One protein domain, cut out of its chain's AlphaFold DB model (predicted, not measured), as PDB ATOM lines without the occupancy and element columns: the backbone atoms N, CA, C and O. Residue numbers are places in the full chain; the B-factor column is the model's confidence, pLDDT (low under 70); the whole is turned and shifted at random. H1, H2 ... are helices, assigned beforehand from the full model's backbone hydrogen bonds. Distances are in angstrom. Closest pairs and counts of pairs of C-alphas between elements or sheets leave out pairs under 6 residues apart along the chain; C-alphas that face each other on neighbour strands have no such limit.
ATOM      1  N   PRO A  33     -61.159 -79.923 -25.989       76.06
ATOM      2  CA  PRO A  33     -59.743 -79.590 -25.909       76.06
ATOM      3  C   PRO A  33     -59.486 -78.341 -25.061       76.06
ATOM      4  O   PRO A  33     -60.122 -77.304 -25.252       76.06
ATOM      5  N   LYS A  34     -58.502 -78.409 -24.157       81.31
ATOM      6  CA  LYS A  34     -58.035 -77.253 -23.362       81.31
ATOM      7  C   LYS A  34     -56.953 -76.430 -24.077       81.31
ATOM      8  O   LYS A  34     -56.049 -75.884 -23.441       81.31
ATOM      9  N   PHE A  35     -57.028 -76.379 -25.402       84.56
ATOM     10  CA  PHE A  35     -56.107 -75.662 -26.277       84.56
ATOM     11  C   PHE A  35     -56.832 -75.144 -27.520       84.56
ATOM     12  O   PHE A  35     -57.821 -75.719 -27.972       84.56
ATOM     13  N   THR A  36     -56.314 -74.060 -28.089       91.75
ATOM     14  CA  THR A  36     -56.767 -73.523 -29.372       91.75
ATOM     15  C   THR A  36     -56.367 -74.486 -30.489       91.75
ATOM     16  O   THR A  36     -55.229 -74.952 -30.510       91.75
ATOM     17  N   ILE A  37     -57.249 -74.751 -31.454       94.12
ATOM     18  CA  ILE A  37     -56.888 -75.430 -32.709       94.12
ATOM     19  C   ILE A  37     -56.508 -74.364 -33.739       94.12
ATOM     20  O   ILE A  37     -57.340 -73.543 -34.123       94.12
ATOM     21  N   SER A  38     -55.244 -74.347 -34.166       95.38
ATOM     22  CA  SER A  38     -54.711 -73.356 -35.108       95.38
ATOM     23  C   SER A  38     -53.399 -73.825 -35.754       95.38
ATOM     24  O   SER A  38     -52.848 -74.872 -35.404       95.38
ATOM     25  N   LYS A  39     -52.856 -73.052 -36.704       94.44
ATOM     26  CA  LYS A  39     -51.551 -73.369 -37.308       94.44
ATOM     27  C   LYS A  39     -50.400 -73.220 -36.303       94.44
ATOM     28  O   LYS A  39     -49.409 -73.938 -36.389       94.44
ATOM     29  N   GLU A  40     -50.557 -72.317 -35.348       94.69
ATOM     30  CA  GLU A  40     -49.581 -71.939 -34.330       94.69
ATOM     31  C   GLU A  40     -49.524 -72.958 -33.184       94.69
ATOM     32  O   GLU A  40     -48.453 -73.191 -32.628       94.69
ATOM     33  N   THR A  41     -50.648 -73.590 -32.833       93.00
ATOM     34  CA  THR A  41     -50.741 -74.591 -31.757       93.00
ATOM     35  C   THR A  41     -50.696 -76.022 -32.291       93.00
ATOM     36  O   THR A  41     -49.754 -76.756 -32.014       93.00
ATOM     37  N   THR A  42     -51.675 -76.430 -33.095       94.31
ATOM     38  CA  THR A  42     -51.848 -77.820 -33.543       94.31
ATOM     39  C   THR A  42     -51.199 -78.109 -34.897       94.31
ATOM     40  O   THR A  42     -51.204 -79.249 -35.349       94.31
ATOM     41  N   TYR A  43     -50.633 -77.101 -35.577       96.00
ATOM     42  CA  TYR A  43     -50.026 -77.168 -36.924       96.00
ATOM     43  C   TYR A  43     -50.976 -77.577 -38.072       96.00
ATOM     44  O   TYR A  43     -50.713 -77.279 -39.245       96.00
ATOM     45  N   VAL A  44     -52.095 -78.217 -37.746       95.75
ATOM     46  CA  VAL A  44     -53.210 -78.598 -38.608       95.75
ATOM     47  C   VAL A  44     -54.519 -78.240 -37.901       95.75
ATOM     48  O   VAL A  44     -54.579 -78.211 -36.673       95.75
ATOM     49  N   THR A  45     -55.563 -77.953 -38.673       95.31
ATOM     50  CA  THR A  45     -56.893 -77.575 -38.161       95.31
ATOM     51  C   THR A  45     -57.931 -78.692 -38.278       95.31
ATOM     52  O   THR A  45     -59.065 -78.523 -37.844       95.31
ATOM     53  N   GLY A  46     -57.549 -79.833 -38.855       93.50
ATOM     54  CA  GLY A  46     -58.368 -81.033 -38.960       93.50
ATOM     55  C   GLY A  46     -57.637 -82.165 -39.702       93.50
ATOM     56  O   GLY A  46     -56.511 -81.938 -40.169       93.50
ATOM     57  N   PRO A  47     -58.273 -83.345 -39.856       94.69
ATOM     58  CA  PRO A  47     -59.570 -83.739 -39.281       94.69
ATOM     59  C   PRO A  47     -59.637 -83.667 -37.746       94.69
ATOM     60  O   PRO A  47     -58.609 -83.648 -37.069       94.69
ATOM     61  N   VAL A  48     -60.858 -83.597 -37.208       92.38
ATOM     62  CA  VAL A  48     -61.143 -83.645 -35.764       92.38
ATOM     63  C   VAL A  48     -62.044 -84.830 -35.426       92.38
ATOM     64  O   VAL A  48     -62.871 -85.230 -36.245       92.38
ATOM     65  N   ASP A  49     -61.882 -85.378 -34.226       88.06
ATOM     66  CA  ASP A  49     -62.685 -86.479 -33.703       88.06
ATOM     67  C   ASP A  49     -63.999 -86.011 -33.049       88.06
ATOM     68  O   ASP A  49     -64.310 -84.820 -32.974       88.06
ATOM     69  N   GLU A  50     -64.792 -86.965 -32.558       86.25
ATOM     70  CA  GLU A  50     -66.097 -86.695 -31.948       86.25
ATOM     71  C   GLU A  50     -66.054 -85.840 -30.669       86.25
ATOM     72  O   GLU A  50     -67.089 -85.284 -30.288       86.25
ATOM     73  N   ASP A  51     -64.906 -85.750 -29.995       84.19
ATOM     74  CA  ASP A  51     -64.699 -84.921 -28.803       84.19
ATOM     75  C   ASP A  51     -64.089 -83.546 -29.160       84.19
ATOM     76  O   ASP A  51     -63.989 -82.662 -28.305       84.19
ATOM     77  N   GLY A  52     -63.745 -83.338 -30.436       88.56
ATOM     78  CA  GLY A  52     -63.183 -82.105 -30.983       88.56
ATOM     79  C   GLY A  52     -61.655 -82.047 -30.983       88.56
ATOM     80  O   GLY A  52     -61.106 -80.984 -31.258       88.56
ATOM     81  N   TYR A  53     -60.959 -83.147 -30.680       90.25
ATOM     82  CA  TYR A  53     -59.497 -83.229 -30.760       90.25
ATOM     83  C   TYR A  53     -59.036 -83.453 -32.199       90.25
ATOM     84  O   TYR A  53     -59.768 -84.023 -32.998       90.25
ATOM     85  N   ILE A  54     -57.812 -83.048 -32.540       94.00
ATOM     86  CA  ILE A  54     -57.242 -83.301 -33.870       94.00
ATOM     87  C   ILE A  54     -56.941 -84.793 -34.036       94.00
ATOM     88  O   ILE A  54     -56.202 -85.367 -33.244       94.00
ATOM     89  N   ASP A  55     -57.438 -85.410 -35.104       92.88
ATOM     90  CA  ASP A  55     -57.039 -86.763 -35.491       92.88
ATOM     91  C   ASP A  55     -55.743 -86.701 -36.316       92.88
ATOM     92  O   ASP A  55     -55.752 -86.680 -37.550       92.88
ATOM     93  N   TYR A  56     -54.601 -86.651 -35.621       93.62
ATOM     94  CA  TYR A  56     -53.281 -86.634 -36.259       93.62
ATOM     95  C   TYR A  56     -52.970 -87.920 -37.040       93.62
ATOM     96  O   TYR A  56     -52.177 -87.866 -37.981       93.62
ATOM     97  N   LEU A  57     -53.582 -89.055 -36.684       92.31
ATOM     98  CA  LEU A  57     -53.385 -90.336 -37.367       92.31
ATOM     99  C   LEU A  57     -53.978 -90.272 -38.779       92.31
ATOM    100  O   LEU A  57     -53.273 -90.506 -39.763       92.31
ATOM    101  N   THR A  58     -55.245 -89.868 -38.884       94.00
ATOM    102  CA  THR A  58     -55.914 -89.646 -40.172       94.00
ATOM    103  C   THR A  58     -55.258 -88.488 -40.926       94.00
ATOM    104  O   THR A  58     -54.897 -88.660 -42.089       94.00
ATOM    105  N   ALA A  59     -54.970 -87.357 -40.264       95.69
ATOM    106  CA  ALA A  59     -54.315 -86.204 -40.891       95.69
ATOM    107  C   ALA A  59     -52.946 -86.531 -41.519       95.69
ATOM    108  O   ALA A  59     -52.542 -85.884 -42.491       95.69
ATOM    109  N   LEU A  60     -52.203 -87.485 -40.946       94.75
ATOM    110  CA  LEU A  60     -50.911 -87.935 -41.463       94.75
ATOM    111  C   LEU A  60     -51.082 -88.969 -42.582       94.75
ATOM    112  O   LEU A  60     -50.457 -88.825 -43.633       94.75
ATOM    113  N   GLY A 296     -44.232 -86.288 -39.605       91.69
ATOM    114  CA  GLY A 296     -44.334 -87.465 -38.731       91.69
ATOM    115  C   GLY A 296     -43.999 -87.184 -37.266       91.69
ATOM    116  O   GLY A 296     -44.859 -87.303 -36.396       91.69
ATOM    117  N   GLU A 297     -42.769 -86.748 -36.996       93.62
ATOM    118  CA  GLU A 297     -42.284 -86.526 -35.629       93.62
ATOM    119  C   GLU A 297     -43.011 -85.357 -34.945       93.62
ATOM    120  O   GLU A 297     -43.338 -85.437 -33.760       93.62
ATOM    121  N   ARG A 298     -43.324 -84.282 -35.691       94.69
ATOM    122  CA  ARG A 298     -44.132 -83.161 -35.179       94.69
ATOM    123  C   ARG A 298     -45.517 -83.639 -34.754       94.69
ATOM    124  O   ARG A 298     -45.976 -83.284 -33.674       94.69
ATOM    125  N   PHE A 299     -46.180 -84.444 -35.583       94.88
ATOM    126  CA  PHE A 299     -47.526 -84.939 -35.305       94.88
ATOM    127  C   PHE A 299     -47.510 -85.895 -34.111       94.88
ATOM    128  O   PHE A 299     -48.359 -85.759 -33.240       94.88
ATOM    129  N   MET A 300     -46.522 -86.794 -34.011       92.19
ATOM    130  CA  MET A 300     -46.359 -87.671 -32.842       92.19
ATOM    131  C   MET A 300     -46.190 -86.883 -31.545       92.19
ATOM    132  O   MET A 300     -46.777 -87.250 -30.526       92.19
ATOM    133  N   PHE A 301     -45.415 -85.794 -31.565       91.31
ATOM    134  CA  PHE A 301     -45.253 -84.932 -30.399       91.31
ATOM    135  C   PHE A 301     -46.562 -84.227 -30.021       91.31
ATOM    136  O   PHE A 301     -46.977 -84.290 -28.864       91.31
ATOM    137  N   MET A 302     -47.235 -83.586 -30.984       92.75
ATOM    138  CA  MET A 302     -48.484 -82.858 -30.718       92.75
ATOM    139  C   MET A 302     -49.606 -83.794 -30.253       92.75
ATOM    140  O   MET A 302     -50.320 -83.475 -29.303       92.75
ATOM    141  N   ASP A 303     -49.714 -84.973 -30.865       91.62
ATOM    142  CA  ASP A 303     -50.613 -86.039 -30.431       91.62
ATOM    143  C   ASP A 303     -50.268 -86.529 -29.018       91.62
ATOM    144  O   ASP A 303     -51.158 -86.691 -28.193       91.62
ATOM    145  N   SER A 304     -48.985 -86.669 -28.670       88.38
ATOM    146  CA  SER A 304     -48.580 -87.084 -27.318       88.38
ATOM    147  C   SER A 304     -48.947 -86.058 -26.239       88.38
ATOM    148  O   SER A 304     -49.379 -86.449 -25.154       88.38
ATOM    149  N   VAL A 305     -48.833 -84.756 -26.528       87.69
ATOM    150  CA  VAL A 305     -49.313 -83.681 -25.635       87.69
ATOM    151  C   VAL A 305     -50.837 -83.742 -25.482       87.69
ATOM    152  O   VAL A 305     -51.368 -83.622 -24.379       87.69
ATOM    153  N   MET A 306     -51.545 -83.982 -26.582       87.50
ATOM    154  CA  MET A 306     -52.999 -84.103 -26.615       87.50
ATOM    155  C   MET A 306     -53.514 -85.347 -25.872       87.50
ATOM    156  O   MET A 306     -54.476 -85.261 -25.111       87.50
ATOM    157  N   MET A 307     -52.857 -86.495 -26.032       84.69
ATOM    158  CA  MET A 307     -53.158 -87.724 -25.297       84.69
ATOM    159  C   MET A 307     -52.850 -87.584 -23.805       84.69
ATOM    160  O   MET A 307     -53.628 -88.062 -22.981       84.69
ATOM    161  N   LEU A 308     -51.780 -86.869 -23.436       82.06
ATOM    162  CA  LEU A 308     -51.502 -86.517 -22.043       82.06
ATOM    163  C   LEU A 308     -52.628 -85.656 -21.442       82.06
ATOM    164  O   LEU A 308     -53.037 -85.912 -20.313       82.06
ATOM    165  N   GLU A 309     -53.178 -84.687 -22.179       83.31
ATOM    166  CA  GLU A 309     -54.330 -83.890 -21.725       83.31
ATOM    167  C   GLU A 309     -55.609 -84.738 -21.587       83.31
ATOM    168  O   GLU A 309     -56.278 -84.689 -20.551       83.31
ATOM    169  N   ARG A 310     -55.907 -85.577 -22.588       81.19
ATOM    170  CA  ARG A 310     -57.134 -86.387 -22.655       81.19
ATOM    171  C   ARG A 310     -57.154 -87.544 -21.649       81.19
ATOM    172  O   ARG A 310     -58.169 -87.743 -20.975       81.19
ATOM    173  N   GLN A 311     -56.052 -88.294 -21.546       78.75
ATOM    174  CA  GLN A 311     -55.923 -89.554 -20.792       78.75
ATOM    175  C   GLN A 311     -55.077 -89.426 -19.504       78.75
ATOM    176  O   GLN A 311     -55.106 -90.312 -18.646       78.75
ATOM    177  N   GLY A 312     -54.353 -88.318 -19.315       77.75
ATOM    178  CA  GLY A 312     -53.499 -88.083 -18.146       77.75
ATOM    179  C   GLY A 312     -52.159 -88.828 -18.190       77.75
ATOM    180  O   GLY A 312     -51.814 -89.501 -19.160       77.75
ATOM    181  N   ALA A 313     -51.389 -88.736 -17.099       73.81
ATOM    182  CA  ALA A 313     -50.036 -89.304 -16.986       73.81
ATOM    183  C   ALA A 313     -49.948 -90.825 -17.253       73.81
ATOM    184  O   ALA A 313     -48.894 -91.331 -17.644       73.81
ATOM    185  N   ASN A 314     -51.061 -91.553 -17.106       70.06
ATOM    186  CA  ASN A 314     -51.157 -92.977 -17.432       70.06
ATOM    187  C   ASN A 314     -50.857 -93.288 -18.907       70.06
ATOM    188  O   ASN A 314     -50.359 -94.376 -19.191       70.06
ATOM    189  N   TYR A 315     -51.094 -92.342 -19.822       74.06
ATOM    190  CA  TYR A 315     -50.741 -92.489 -21.234       74.06
ATOM    191  C   TYR A 315     -49.231 -92.675 -21.428       74.06
ATOM    192  O   TYR A 315     -48.799 -93.660 -22.020       74.06
ATOM    193  N   LEU A 316     -48.415 -91.784 -20.848       67.62
ATOM    194  CA  LEU A 316     -46.953 -91.845 -20.961       67.62
ATOM    195  C   LEU A 316     -46.372 -93.100 -20.298       67.62
ATOM    196  O   LEU A 316     -45.443 -93.696 -20.831       67.62
ATOM    197  N   ARG A 317     -46.973 -93.562 -19.192       65.88
ATOM    198  CA  ARG A 317     -46.631 -94.853 -18.566       65.88
ATOM    199  C   ARG A 317     -46.881 -96.047 -19.494       65.88
ATOM    200  O   ARG A 317     -46.235 -97.075 -19.345       65.88
ATOM    201  N   GLY A 318     -47.818 -95.933 -20.438       62.78
ATOM    202  CA  GLY A 318     -48.074 -96.944 -21.466       62.78
ATOM    203  C   GLY A 318     -47.021 -96.998 -22.579       62.78
ATOM    204  O   GLY A 318     -47.056 -97.933 -23.375       62.78
ATOM    205  N   LEU A 319     -46.105 -96.023 -22.632       63.12
ATOM    206  CA  LEU A 319     -45.035 -95.908 -23.631       63.12
ATOM    207  C   LEU A 319     -43.655 -96.336 -23.098       63.12
ATOM    208  O   LEU A 319     -42.683 -96.323 -23.851       63.12
ATOM    209  N   THR A 320     -43.548 -96.697 -21.816       57.28
ATOM    210  CA  THR A 320     -42.284 -97.058 -21.160       57.28
ATOM    211  C   THR A 320     -42.432 -98.334 -20.334       57.28
ATOM    212  O   THR A 320     -43.399 -98.486 -19.593       57.28
ATOM    213  N   ALA A 343     -47.005 -74.216 -24.699       86.56
ATOM    214  CA  ALA A 343     -46.177 -75.393 -24.949       86.56
ATOM    215  C   ALA A 343     -46.277 -75.842 -26.415       86.56
ATOM    216  O   ALA A 343     -45.256 -76.042 -27.070       86.56
ATOM    217  N   LEU A 344     -47.499 -75.908 -26.957       90.00
ATOM    218  CA  LEU A 344     -47.772 -76.255 -28.355       90.00
ATOM    219  C   LEU A 344     -47.133 -75.248 -29.334       90.00
ATOM    220  O   LEU A 344     -46.458 -75.643 -30.286       90.00
ATOM    221  N   ARG A 345     -47.248 -73.940 -29.059       91.19
ATOM    222  CA  ARG A 345     -46.584 -72.884 -29.852       91.19
ATOM    223  C   ARG A 345     -45.062 -72.995 -29.800       91.19
ATOM    224  O   ARG A 345     -44.401 -72.912 -30.836       91.19
ATOM    225  N   SER A 346     -44.503 -73.231 -28.613       88.50
ATOM    226  CA  SER A 346     -43.056 -73.414 -28.432       88.50
ATOM    227  C   SER A 346     -42.543 -74.642 -29.187       88.50
ATOM    228  O   SER A 346     -41.503 -74.569 -29.841       88.50
ATOM    229  N   ALA A 347     -43.298 -75.744 -29.172       89.06
ATOM    230  CA  ALA A 347     -42.983 -76.944 -29.934       89.06
ATOM    231  C   ALA A 347     -43.026 -76.699 -31.451       89.06
ATOM    232  O   ALA A 347     -42.096 -77.102 -32.149       89.06
ATOM    233  N   ASN A 348     -44.024 -75.981 -31.980       92.69
ATOM    234  CA  ASN A 348     -44.047 -75.629 -33.406       92.69
ATOM    235  C   ASN A 348     -42.831 -74.801 -33.824       92.69
ATOM    236  O   ASN A 348     -42.141 -75.179 -34.769       92.69
ATOM    237  N   LEU A 349     -42.502 -73.747 -33.071       91.25
ATOM    238  CA  LEU A 349     -41.304 -72.937 -33.316       91.25
ATOM    239  C   LEU A 349     -40.014 -73.770 -33.239       91.25
ATOM    240  O   LEU A 349     -39.062 -73.519 -33.982       91.25
ATOM    241  N   TRP A 350     -39.971 -74.771 -32.358       90.19
ATOM    242  CA  TRP A 350     -38.863 -75.716 -32.259       90.19
ATOM    243  C   TRP A 350     -38.758 -76.568 -33.537       90.19
ATOM    244  O   TRP A 350     -37.700 -76.555 -34.177       90.19
ATOM    245  N   TYR A 351     -39.839 -77.224 -33.968       93.50
ATOM    246  CA  TYR A 351     -39.864 -78.018 -35.203       93.50
ATOM    247  C   TYR A 351     -39.557 -77.177 -36.452       93.50
ATOM    248  O   TYR A 351     -38.733 -77.593 -37.265       93.50
ATOM    249  N   ASP A 352     -40.106 -75.968 -36.584       93.88
ATOM    250  CA  ASP A 352     -39.848 -75.077 -37.726       93.88
ATOM    251  C   ASP A 352     -38.361 -74.707 -37.842       93.88
ATOM    252  O   ASP A 352     -37.783 -74.745 -38.933       93.88
ATOM    253  N   ARG A 353     -37.698 -74.424 -36.708       90.69
ATOM    254  CA  ARG A 353     -36.245 -74.183 -36.666       90.69
ATOM    255  C   ARG A 353     -35.442 -75.420 -37.087       90.69
ATOM    256  O   ARG A 353     -34.463 -75.267 -37.815       90.69
ATOM    257  N   MET A 354     -35.848 -76.629 -36.680       90.75
ATOM    258  CA  MET A 354     -35.190 -77.872 -37.120       90.75
ATOM    259  C   MET A 354     -35.355 -78.117 -38.607       90.75
ATOM    260  O   MET A 354     -34.368 -78.383 -39.281       90.75
ATOM    261  N   VAL A 355     -36.579 -78.017 -39.124       94.38
ATOM    262  CA  VAL A 355     -36.866 -78.231 -40.546       94.38
ATOM    263  C   VAL A 355     -36.072 -77.237 -41.390       94.38
ATOM    264  O   VAL A 355     -35.441 -77.641 -42.363       94.38
ATOM    265  N   LYS A 356     -36.007 -75.961 -40.980       94.62
ATOM    266  CA  LYS A 356     -35.186 -74.941 -41.647       94.62
ATOM    267  C   LYS A 356     -33.693 -75.291 -41.649       94.62
ATOM    268  O   LYS A 356     -33.067 -75.194 -42.698       94.62
ATOM    269  N   ALA A 357     -33.129 -75.709 -40.513       93.12
ATOM    270  CA  ALA A 357     -31.722 -76.113 -40.432       93.12
ATOM    271  C   ALA A 357     -31.436 -77.363 -41.285       93.12
ATOM    272  O   ALA A 357     -30.507 -77.371 -42.088       93.12
ATOM    273  N   MET A 358     -32.277 -78.394 -41.171       91.31
ATOM    274  CA  MET A 358     -32.138 -79.666 -41.888       91.31
ATOM    275  C   MET A 358     -32.336 -79.538 -43.405       91.31
ATOM    276  O   MET A 358     -31.786 -80.348 -44.148       91.31
ATOM    277  N   ARG A 359     -33.091 -78.533 -43.871       94.12
ATOM    278  CA  ARG A 359     -33.251 -78.202 -45.298       94.12
ATOM    279  C   ARG A 359     -32.116 -77.354 -45.878       94.12
ATOM    280  O   ARG A 359     -32.110 -77.152 -47.089       94.12
ATOM    281  N   ASN A 360     -31.161 -76.877 -45.075       92.75
ATOM    282  CA  ASN A 360     -29.973 -76.230 -45.631       92.75
ATOM    283  C   ASN A 360     -29.149 -77.280 -46.407       92.75
ATOM    284  O   ASN A 360     -28.813 -78.310 -45.813       92.75
TER     285      ASN A 360
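Overview. This is residues 33 to 60, 296 to 320 and 343 to 360 of the 383 residues of an uncharacterized protein of Gemmataceae bacterium (UniProt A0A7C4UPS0). Two long helices, H2 and H4, run opposite ways, offset lengthwise, with looped residues 33 to 55 over one side. Short H1 and H3 sit near opposite ends of H2, and residues 353 to 360 stick out. The 71 printed residues hold four named helices, H1 to H4 in chain order, and no named strand: all helix, compact, radius of gyration of the C-alphas 12.7 A, spans 38 by 29 by 21 A.

Along the chain. H2, residues 296 to 311, measures 21.5 A and begins at C-alpha 296 (-44.334, -87.465, -38.731). H4, residues 343 to 358, measures 22.4 A and ends at C-alpha 358 (-32.138, -79.666, -41.888). H1 is residues 56 to 60, 5.9 A; H3 is residues 314 to 317, 5.0 A.

Arrangement. H2 and H4 only just touch, with 3 pairs of C-alphas within 8 A, the closest those of Arg 298 and Tyr 351, 6.7 A; their shallow tilt is 12 degrees, opposite ways. H1 touches H2 at the C-alphas of Tyr 56 and Phe 299, the closest, 6.1 A. H3 and H2 touch only at the corner, closest C-alphas Leu 308 and Tyr 315, 6.1 A. H1 is apart from H3 and H4. In H1, H2 and H4 every O i to N i+4 pair is within hydrogen-bond range; H3 is too short for one.

Size, cuts and confidence. Residues 61 to 295 and 321 to 342 are not printed; the C-alpha gaps are 7.1 A and 22.3 A. Residues 316 to 320 have pLDDT under 70.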